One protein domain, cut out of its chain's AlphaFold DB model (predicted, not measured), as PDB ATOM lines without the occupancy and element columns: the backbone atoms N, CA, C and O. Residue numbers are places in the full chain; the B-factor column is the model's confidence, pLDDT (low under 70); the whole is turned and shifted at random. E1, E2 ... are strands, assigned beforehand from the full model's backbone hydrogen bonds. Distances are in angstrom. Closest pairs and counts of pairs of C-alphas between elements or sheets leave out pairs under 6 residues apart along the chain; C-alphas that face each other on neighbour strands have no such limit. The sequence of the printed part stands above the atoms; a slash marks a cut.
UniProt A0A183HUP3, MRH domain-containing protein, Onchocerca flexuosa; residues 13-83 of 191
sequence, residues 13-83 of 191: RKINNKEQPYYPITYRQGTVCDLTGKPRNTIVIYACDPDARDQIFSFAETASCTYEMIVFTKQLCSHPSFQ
ATOM      1  N   ARG A  13     195.246 180.831 115.587       92.44
ATOM      2  CA  ARG A  13     196.256 179.857 115.165       92.44
ATOM      3  C   ARG A  13     195.629 178.477 115.038       92.44
ATOM      4  O   ARG A  13     194.672 178.146 115.733       92.44
ATOM      5  N   LYS A  14     196.187 177.651 114.155       93.25
ATOM      6  CA  LYS A  14     195.816 176.241 114.036       93.25
ATOM      7  C   LYS A  14     196.438 175.443 115.186       93.25
ATOM      8  O   LYS A  14     197.649 175.241 115.209       93.25
ATOM      9  N   ILE A  15     195.607 174.994 116.120       92.69
ATOM     10  CA  ILE A  15     195.979 174.158 117.267       92.69
ATOM     11  C   ILE A  15     195.153 172.872 117.176       92.69
ATOM     12  O   ILE A  15     193.929 172.934 117.056       92.69
ATOM     13  N   ASN A  16     195.814 171.711 117.188       88.94
ATOM     14  CA  ASN A  16     195.172 170.402 116.991       88.94
ATOM     15  C   ASN A  16     194.245 170.372 115.755       88.94
ATOM     16  O   ASN A  16     193.063 170.040 115.826       88.94
ATOM     17  N   ASN A  17     194.773 170.840 114.621       88.62
ATOM     18  CA  ASN A  17     194.074 170.953 113.339       88.62
ATOM     19  C   ASN A  17     192.845 171.880 113.300       88.62
ATOM     20  O   ASN A  17     192.245 172.011 112.235       88.62
ATOM     21  N   LYS A  18     192.529 172.589 114.388       88.69
ATOM     22  CA  LYS A  18     191.436 173.563 114.465       88.69
ATOM     23  C   LYS A  18     192.004 174.974 114.545       88.69
ATOM     24  O   LYS A  18     192.859 175.254 115.384       88.69
ATOM     25  N   GLU A  19     191.556 175.862 113.664       91.38
ATOM     26  CA  GLU A  19     191.869 177.284 113.795       91.38
ATOM     27  C   GLU A  19     191.063 177.861 114.959       91.38
ATOM     28  O   GLU A  19     189.834 177.833 114.941       91.38
ATOM     29  N   GLN A  20     191.759 178.342 115.989       92.44
ATOM     30  CA  GLN A  20     191.126 178.867 117.190       92.44
ATOM     31  C   GLN A  20     191.804 180.156 117.675       92.44
ATOM     32  O   GLN A  20     193.022 180.313 117.513       92.44
ATOM     33  N   PRO A  21     191.022 181.095 118.230       95.44
ATOM     34  CA  PRO A  21     191.547 182.277 118.908       95.44
ATOM     35  C   PRO A  21     192.344 181.893 120.162       95.44
ATOM     36  O   PRO A  21     192.013 180.921 120.841       95.44
ATOM     37  N   TYR A  22     193.387 182.660 120.481       95.69
ATOM     38  CA  TYR A  22     194.252 182.382 121.629       95.69
ATOM     39  C   TYR A  22     194.746 183.651 122.327       95.69
ATOM     40  O   TYR A  22     194.825 184.726 121.729       95.69
ATOM     41  N   TYR A  23     195.114 183.508 123.600       96.12
ATOM     42  CA  TYR A  23     195.718 184.564 124.407       96.12
ATOM     43  C   TYR A  23     197.216 184.281 124.629       96.12
ATOM     44  O   TYR A  23     197.554 183.303 125.306       96.12
ATOM     45  N   PRO A  24     198.132 185.076 124.043       95.31
ATOM     46  CA  PRO A  24     199.568 184.909 124.231       95.31
ATOM     47  C   PRO A  24     200.072 185.594 125.501       95.31
ATOM     48  O   PRO A  24     199.812 186.771 125.733       95.31
ATOM     49  N   ILE A  25     200.917 184.895 126.252       95.94
ATOM     50  CA  ILE A  25     201.731 185.466 127.326       95.94
ATOM     51  C   ILE A  25     203.195 185.200 127.012       95.94
ATOM     52  O   ILE A  25     203.596 184.059 126.802       95.94
ATOM     53  N   THR A  26     204.015 186.249 127.010       96.19
ATOM     54  CA  THR A  26     205.460 186.103 126.811       96.19
ATOM     55  C   THR A  26     206.191 186.189 128.145       96.19
ATOM     56  O   THR A  26     206.264 187.256 128.752       96.19
ATOM     57  N   TYR A  27     206.811 185.091 128.560       96.69
ATOM     58  CA  TYR A  27     207.755 185.056 129.668       96.69
ATOM     59  C   TYR A  27     209.158 185.359 129.144       96.69
ATOM     60  O   TYR A  27     209.675 184.702 128.239       96.69
ATOM     61  N   ARG A  28     209.777 186.391 129.712       95.62
ATOM     62  CA  ARG A  28     211.130 186.845 129.370       95.62
ATOM     63  C   ARG A  28     212.015 186.766 130.606       95.62
ATOM     64  O   ARG A  28     211.503 186.648 131.713       95.62
ATOM     65  N   GLN A  29     213.323 186.928 130.411       96.31
ATOM     66  CA  GLN A  29     214.306 186.986 131.502       96.31
ATOM     67  C   GLN A  29     214.418 185.661 132.277       96.31
ATOM     68  O   GLN A  29     214.590 185.657 133.493       96.31
ATOM     69  N   GLY A  30     214.330 184.529 131.572       96.75
ATOM     70  CA  GLY A  30     214.656 183.228 132.148       96.75
ATOM     71  C   GLY A  30     216.149 183.085 132.459       96.75
ATOM     72  O   GLY A  30     216.949 184.001 132.260       96.75
ATOM     73  N   THR A  31     216.550 181.898 132.912       98.12
ATOM     74  CA  THR A  31     217.967 181.594 133.155       98.12
ATOM     75  C   THR A  31     218.801 181.816 131.893       98.12
ATOM     76  O   THR A  31     218.338 181.566 130.775       98.12
ATOM     77  N   VAL A  32     220.036 182.293 132.062       98.25
ATOM     78  CA  VAL A  32     220.946 182.524 130.934       98.25
ATOM     79  C   VAL A  32     221.248 181.192 130.250       98.25
ATOM     80  O   VAL A  32     221.591 180.199 130.895       98.25
ATOM     81  N   CYS A  33     221.045 181.162 128.941       98.00
ATOM     82  CA  CYS A  33     221.365 180.041 128.080       98.00
ATOM     83  C   CYS A  33     222.881 179.929 127.917       98.00
ATOM     84  O   CYS A  33     223.538 180.904 127.561       98.00
ATOM     85  N   ASP A  34     223.424 178.744 128.138       98.00
ATOM     86  CA  ASP A  34     224.828 178.395 127.916       98.00
ATOM     87  C   ASP A  34     225.210 178.438 126.431       98.00
ATOM     88  O   ASP A  34     226.285 178.920 126.088       98.00
ATOM     89  N   LEU A  35     224.303 178.018 125.544       97.31
ATOM     90  CA  LEU A  35     224.550 178.001 124.098       97.31
ATOM     91  C   LEU A  35     224.521 179.395 123.457       97.31
ATOM     92  O   LEU A  35     225.304 179.683 122.555       97.31
ATOM     93  N   THR A  36     223.599 180.262 123.884       96.56
ATOM     94  CA  THR A  36     223.373 181.569 123.232       96.56
ATOM     95  C   THR A  36     223.863 182.761 124.051       96.56
ATOM     96  O   THR A  36     223.907 183.876 123.530       96.56
ATOM     97  N   GLY A  37     224.174 182.569 125.337       97.19
ATOM     98  CA  GLY A  37     224.521 183.639 126.278       97.19
ATOM     99  C   GLY A  37     223.363 184.585 126.624       97.19
ATOM    100  O   GLY A  37     223.568 185.568 127.334       97.19
ATOM    101  N   LYS A  38     222.146 184.329 126.126       97.69
ATOM    102  CA  LYS A  38     220.962 185.178 126.335       97.69
ATOM    103  C   LYS A  38     219.989 184.540 127.332       97.69
ATOM    104  O   LYS A  38     219.944 183.313 127.429       97.69
ATOM    105  N   PRO A  39     219.180 185.330 128.061       98.25
ATOM    106  CA  PRO A  39     218.101 184.792 128.887       98.25
ATOM    107  C   PRO A  39     217.117 183.955 128.063       98.25
ATOM    108  O   PRO A  39     216.662 184.403 127.005       98.25
ATOM    109  N   ARG A  40     216.760 182.767 128.566       98.31
ATOM    110  CA  ARG A  40     215.686 181.937 127.997       98.31
ATOM    111  C   ARG A  40     214.374 182.723 127.933       98.31
ATOM    112  O   ARG A  40     214.099 183.568 128.792       98.31
ATOM    113  N   ASN A  41     213.564 182.439 126.920       97.88
ATOM    114  CA  ASN A  41     212.241 183.035 126.760       97.88
ATOM    115  C   ASN A  41     211.202 181.969 126.387       97.88
ATOM    116  O   ASN A  41     211.540 180.936 125.806       97.88
ATOM    117  N   THR A  42     209.945 182.218 126.744       98.25
ATOM    118  CA  THR A  42     208.840 181.292 126.486       98.25
ATOM    119  C   THR A  42     207.593 182.062 126.090       98.25
ATOM    120  O   THR A  42     207.231 183.031 126.756       98.25
ATOM    121  N   ILE A  43     206.903 181.613 125.047       97.81
ATOM    122  CA  ILE A  43     205.561 182.091 124.711       97.81
ATOM    123  C   ILE A  43     204.562 181.019 125.136       97.81
ATOM    124  O   ILE A  43     204.620 179.885 124.669       97.81
ATOM    125  N   VAL A  44     203.648 181.382 126.031       97.75
ATOM    126  CA  VAL A  44     202.531 180.539 126.454       97.75
ATOM    127  C   VAL A  44     201.282 180.980 125.706       97.75
ATOM    128  O   VAL A  44     200.872 182.135 125.780       97.75
ATOM    129  N   ILE A  45     200.687 180.049 124.978       97.12
ATOM    130  CA  ILE A  45     199.478 180.213 124.183       97.12
ATOM    131  C   ILE A  45     198.338 179.568 124.964       97.12
ATOM    132  O   ILE A  45     198.257 178.342 125.050       97.12
ATOM    133  N   TYR A  46     197.456 180.386 125.529       97.00
ATOM    134  CA  TYR A  46     196.220 179.898 126.131       97.00
ATOM    135  C   TYR A  46     195.141 179.803 125.070       97.00
ATOM    136  O   TYR A  46     194.877 180.776 124.364       97.00
ATOM    137  N   ALA A  47     194.499 178.648 124.980       96.12
ATOM    138  CA  ALA A  47     193.431 178.412 124.029       96.12
ATOM    139  C   ALA A  47     192.218 177.793 124.738       96.12
ATOM    140  O   ALA A  47     192.364 177.084 125.741       96.12
ATOM    141  N   CYS A  48     191.017 178.120 124.259       95.38
ATOM    142  CA  CYS A  48     189.785 177.647 124.880       95.38
ATOM    143  C   CYS A  48     189.538 176.177 124.537       95.38
ATOM    144  O   CYS A  48     189.454 175.798 123.368       95.38
ATOM    145  N   ASP A  49     189.327 175.383 125.579       94.44
ATOM    146  CA  ASP A  49     188.763 174.043 125.485       94.44
ATOM    147  C   ASP A  49     187.721 173.889 126.609       94.44
ATOM    148  O   ASP A  49     188.095 173.928 127.788       94.44
ATOM    149  N   PRO A  50     186.419 173.766 126.279       93.38
ATOM    150  CA  PRO A  50     185.353 173.630 127.272       93.38
ATOM    151  C   PRO A  50     185.521 172.426 128.207       93.38
ATOM    152  O   PRO A  50     185.074 172.486 129.354       93.38
ATOM    153  N   ASP A  51     186.184 171.367 127.738       93.06
ATOM    154  CA  ASP A  51     186.357 170.113 128.473       93.06
ATOM    155  C   ASP A  51     187.685 170.064 129.255       93.06
ATOM    156  O   ASP A  51     187.925 169.143 130.044       93.06
ATOM    157  N   ALA A  52     188.554 171.067 129.084       93.75
ATOM    158  CA  ALA A  52     189.870 171.082 129.710       93.75
ATOM    159  C   ALA A  52     189.835 171.385 131.215       93.75
ATOM    160  O   ALA A  52     189.072 172.213 131.724       93.75
ATOM    161  N   ARG A  53     190.767 170.750 131.933       94.31
ATOM    162  CA  ARG A  53     191.037 170.962 133.364       94.31
ATOM    163  C   ARG A  53     192.331 171.745 133.586       94.31
ATOM    164  O   ARG A  53     193.131 171.364 134.430       94.31
ATOM    165  N   ASP A  54     192.526 172.806 132.804       94.94
ATOM    166  CA  ASP A  54     193.712 173.673 132.853       94.94
ATOM    167  C   ASP A  54     195.016 172.873 132.685       94.94
ATOM    168  O   ASP A  54     195.818 172.725 133.606       94.94
ATOM    169  N   GLN A  55     195.209 172.314 131.488       95.38
ATOM    170  CA  GLN A  55     196.281 171.356 131.205       95.38
ATOM    171  C   GLN A  55     197.184 171.809 130.057       95.38
ATOM    172  O   GLN A  55     196.737 172.425 129.085       95.38
ATOM    173  N   ILE A  56     198.470 171.467 130.161       97.44
ATOM    174  CA  ILE A  56     199.450 171.700 129.099       97.44
ATOM    175  C   ILE A  56     199.178 170.696 127.978       97.44
ATOM    176  O   ILE A  56     199.240 169.487 128.188       97.44
ATOM    177  N   PHE A  57     198.875 171.209 126.789       96.44
ATOM    178  CA  PHE A  57     198.672 170.408 125.586       96.44
ATOM    179  C   PHE A  57     199.992 170.108 124.873       96.44
ATOM    180  O   PHE A  57     200.206 168.999 124.393       96.44
ATOM    181  N   SER A  58     200.874 171.103 124.790       97.06
ATOM    182  CA  SER A  58     202.157 170.980 124.104       97.06
ATOM    183  C   SER A  58     203.196 171.879 124.758       97.06
ATOM    184  O   SER A  58     202.873 172.965 125.243       97.06
ATOM    185  N   PHE A  59     204.442 171.420 124.759       97.69
ATOM    186  CA  PHE A  59     205.607 172.190 125.156       97.69
ATOM    187  C   PHE A  59     206.762 171.810 124.237       97.69
ATOM    188  O   PHE A  59     207.124 170.637 124.166       97.69
ATOM    189  N   ALA A  60     207.306 172.783 123.514       97.88
ATOM    190  CA  ALA A  60     208.345 172.551 122.524       97.88
ATOM    191  C   ALA A  60     209.404 173.653 122.563       97.88
ATOM    192  O   ALA A  60     209.108 174.822 122.809       97.88
ATOM    193  N   GLU A  61     210.647 173.281 122.279       97.75
ATOM    194  CA  GLU A  61     211.728 174.224 122.009       97.75
ATOM    195  C   GLU A  61     211.725 174.545 120.510       97.75
ATOM    196  O   GLU A  61     212.103 173.720 119.684       97.75
ATOM    197  N   THR A  62     211.241 175.731 120.137       97.19
ATOM    198  CA  THR A  62     211.102 176.126 118.720       97.19
ATOM    199  C   THR A  62     212.419 176.613 118.116       97.19
ATOM    200  O   THR A  62     212.578 176.654 116.900       97.19
ATOM    201  N   ALA A  63     213.346 177.042 118.970       97.06
ATOM    202  CA  ALA A  63     214.729 177.380 118.654       97.06
ATOM    203  C   ALA A  63     215.543 177.299 119.952       97.06
ATOM    204  O   ALA A  63     214.960 177.386 121.030       97.06
ATOM    205  N   SER A  64     216.873 177.206 119.873       97.75
ATOM    206  CA  SER A  64     217.720 177.091 121.067       97.75
ATOM    207  C   SER A  64     217.380 178.149 122.129       97.75
ATOM    208  O   SER A  64     217.489 179.356 121.882       97.75
ATOM    209  N   CYS A  65     216.978 177.698 123.318       97.75
ATOM    210  CA  CYS A  65     216.580 178.519 124.463       97.75
ATOM    211  C   CYS A  65     215.345 179.418 124.242       97.75
ATOM    212  O   CYS A  65     215.152 180.407 124.961       97.75
ATOM    213  N   THR A  66     214.504 179.066 123.269       98.06
ATOM    214  CA  THR A  66     213.214 179.695 122.967       98.06
ATOM    215  C   THR A  66     212.129 178.629 122.941       98.06
ATOM    216  O   THR A  66     212.166 177.707 122.127       98.06
ATOM    217  N   TYR A  67     211.157 178.762 123.838       98.44
ATOM    218  CA  TYR A  67     210.137 177.742 124.067       98.44
ATOM    219  C   TYR A  67     208.741 178.240 123.687       98.44
ATOM    220  O   TYR A  67     208.403 179.410 123.880       98.44
ATOM    221  N   GLU A  68     207.898 177.333 123.214       98.00
ATOM    222  CA  GLU A  68     206.473 177.549 122.988       98.00
ATOM    223  C   GLU A  68     205.682 176.532 123.811       98.00
ATOM    224  O   GLU A  68     205.981 175.338 123.813       98.00
ATOM    225  N   MET A  69     204.675 177.013 124.531       98.00
ATOM    226  CA  MET A  69     203.768 176.182 125.311       98.00
ATOM    227  C   MET A  69     202.337 176.457 124.882       98.00
ATOM    228  O   MET A  69     201.952 177.614 124.739       98.00
ATOM    229  N   ILE A  70     201.532 175.413 124.739       97.75
ATOM    230  CA  ILE A  70     200.095 175.523 124.501       97.75
ATOM    231  C   ILE A  70     199.373 174.970 125.722       97.75
ATOM    232  O   ILE A  70     199.612 173.832 126.127       97.75
ATOM    233  N   VAL A  71     198.479 175.773 126.291       97.88
ATOM    234  CA  VAL A  71     197.670 175.418 127.456       97.88
ATOM    235  C   VAL A  71     196.204 175.487 127.069       97.88
ATOM    236  O   VAL A  71     195.718 176.526 126.618       97.88
ATOM    237  N   PHE A  72     195.496 174.383 127.277       97.31
ATOM    238  CA  PHE A  72     194.048 174.353 127.149       97.31
ATOM    239  C   PHE A  72     193.400 174.669 128.490       97.31
ATOM    240  O   PHE A  72     193.699 174.040 129.508       97.31
ATOM    241  N   THR A  73     192.505 175.654 128.483       96.50
ATOM    242  CA  THR A  73     191.777 176.101 129.670       96.50
ATOM    243  C   THR A  73     190.326 176.416 129.332       96.50
ATOM    244  O   THR A  73     190.021 177.057 128.325       96.50
ATOM    245  N   LYS A  74     189.423 176.025 130.232       96.25
ATOM    246  CA  LYS A  74     188.006 176.392 130.155       96.25
ATOM    247  C   LYS A  74     187.749 177.858 130.508       96.25
ATOM    248  O   LYS A  74     186.710 178.402 130.148       96.25
ATOM    249  N   GLN A  75     188.671 178.514 131.221       95.00
ATOM    250  CA  GLN A  75     188.474 179.888 131.703       95.00
ATOM    251  C   GLN A  75     188.354 180.869 130.540       95.00
ATOM    252  O   GLN A  75     187.500 181.755 130.547       95.00
ATOM    253  N   LEU A  76     189.157 180.655 129.498       95.06
ATOM    254  CA  LEU A  76     189.162 181.498 128.309       95.06
ATOM    255  C   LEU A  76     187.850 181.378 127.510       95.06
ATOM    256  O   LEU A  76     187.430 182.333 126.867       95.06
ATOM    257  N   CYS A  77     187.144 180.250 127.627       94.25
ATOM    258  CA  CYS A  77     185.856 180.010 126.970       94.25
ATOM    259  C   CYS A  77     184.715 180.900 127.486       94.25
ATOM    260  O   CYS A  77     183.689 181.040 126.814       94.25
ATOM    261  N   SER A  78     184.878 181.501 128.671       93.56
ATOM    262  CA  SER A  78     183.912 182.459 129.222       93.56
ATOM    263  C   SER A  78     183.814 183.738 128.385       93.56
ATOM    264  O   SER A  78     182.765 184.380 128.372       93.56
ATOM    265  N   HIS A  79     184.875 184.083 127.649       94.56
ATOM    266  CA  HIS A  79     184.905 185.255 126.791       94.56
ATOM    267  C   HIS A  79     184.500 184.885 125.346       94.56
ATOM    268  O   HIS A  79     185.165 184.056 124.717       94.56
ATOM    269  N   PRO A  80     183.457 185.515 124.764       93.38
ATOM    270  CA  PRO A  80     182.909 185.132 123.457       93.38
ATOM    271  C   PRO A  80     183.927 185.123 122.310       93.38
ATOM    272  O   PRO A  80     183.899 184.226 121.474       93.38
ATOM    273  N   SER A  81     184.867 186.077 122.285       94.38
ATOM    274  CA  SER A  81     185.883 186.156 121.220       94.38
ATOM    275  C   SER A  81     186.888 185.001 121.221       94.38
ATOM    276  O   SER A  81     187.601 184.832 120.233       94.38
ATOM    277  N   PHE A  82     186.953 184.211 122.297       94.69
ATOM    278  CA  PHE A  82     187.844 183.057 122.401       94.69
ATOM    279  C   PHE A  82     187.132 181.714 122.238       94.69
ATOM    280  O   PHE A  82     187.778 180.668 122.278       94.69
ATOM    281  N   GLN A  83     185.813 181.715 122.048       91.19
ATOM    282  CA  GLN A  83     185.085 180.476 121.823       91.19
ATOM    283  C   GLN A  83     185.491 179.864 120.470       91.19
ATOM    284  O   GLN A  83     185.607 180.590 119.475       91.19
TER     285      GLN A  83
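What this domain is: This is residues 13 to 83 of the 191 residues of the protein "MRH domain-containing protein" of Onchocerca flexuosa (UniProt A0A183HUP3). A single sheet of five strands, strongly twisted and curled like part of a barrel, runs along the long axis of an elongated shape; the long link of residues 28 to 40 lies at one end of that axis and residues 74 to 83 lie at the other. E3 and E5 lie side by side in the middle of the sheet, and E2 bends so that its first part pairs with the short E1 and its later part with E3. The printed part has 71 residues, with no named helix and with five named strands, E1 to E5 along the chain; the order across the mixed sheet is E1, E2, E3, E5, E4, and the class is all strand. The whole is only just loose, close to compact, with a radius of gyration of the C-alphas of 13.8 A and spans of 41 by 22 by 20 A.

Where its parts are: E3, residues 41 to 48, measures 23.2 A from first to last C-alpha, and its C-alpha 41 stands at (212.241, 183.035, 126.760). E5, residues 66 to 73, measures 22.7 A and ends with C-alpha 73 at (191.777, 176.101, 129.670). E4, residues 55 to 63, measures 23.1 A. E2, residues 18 to 27, is the longest strand by residues and measures 25.1 A. E1, residues 13 to 15, measures 6.1 A and begins with C-alpha 13 at (196.256, 179.857, 115.165).

How they stand to each other: E3 and E5 are parallel neighbours, 21 degrees between their directions; N 45 and O 69 are 2.8 A apart, within hydrogen-bond range. E4 is an edge strand, antiparallel to E5 at 164 degrees in a hairpin, with N 68 and O 60 at 2.8 A. E2 and E3 are an antiparallel hairpin at 143 degrees, with N 25 and O 44 at 2.8 A. E2 bends by 66 degrees at residue 21, and its pairing is staggered: residues 18 to 20 pair with E1, residues 22 to 27 with E3. E1, the other edge strand, forms an antiparallel hairpin with E2, with N 15 and O 18 at 2.9 A. E1, E2 and E3 make a meander, each strand the antiparallel neighbour of the one before. E2 and E4 are apart, and so are E1 and E4.

The domain as a whole: The two C-alphas farthest apart, those of Asp 34 and Pro 80, are 42.7 A from each other. The link from E2 to E3 is long, with 13 residues; that from E3 to E4 is short, and the other two are tight. The printed part has no cut. Its mean pLDDT is 95.8, and no printed residue is under 70.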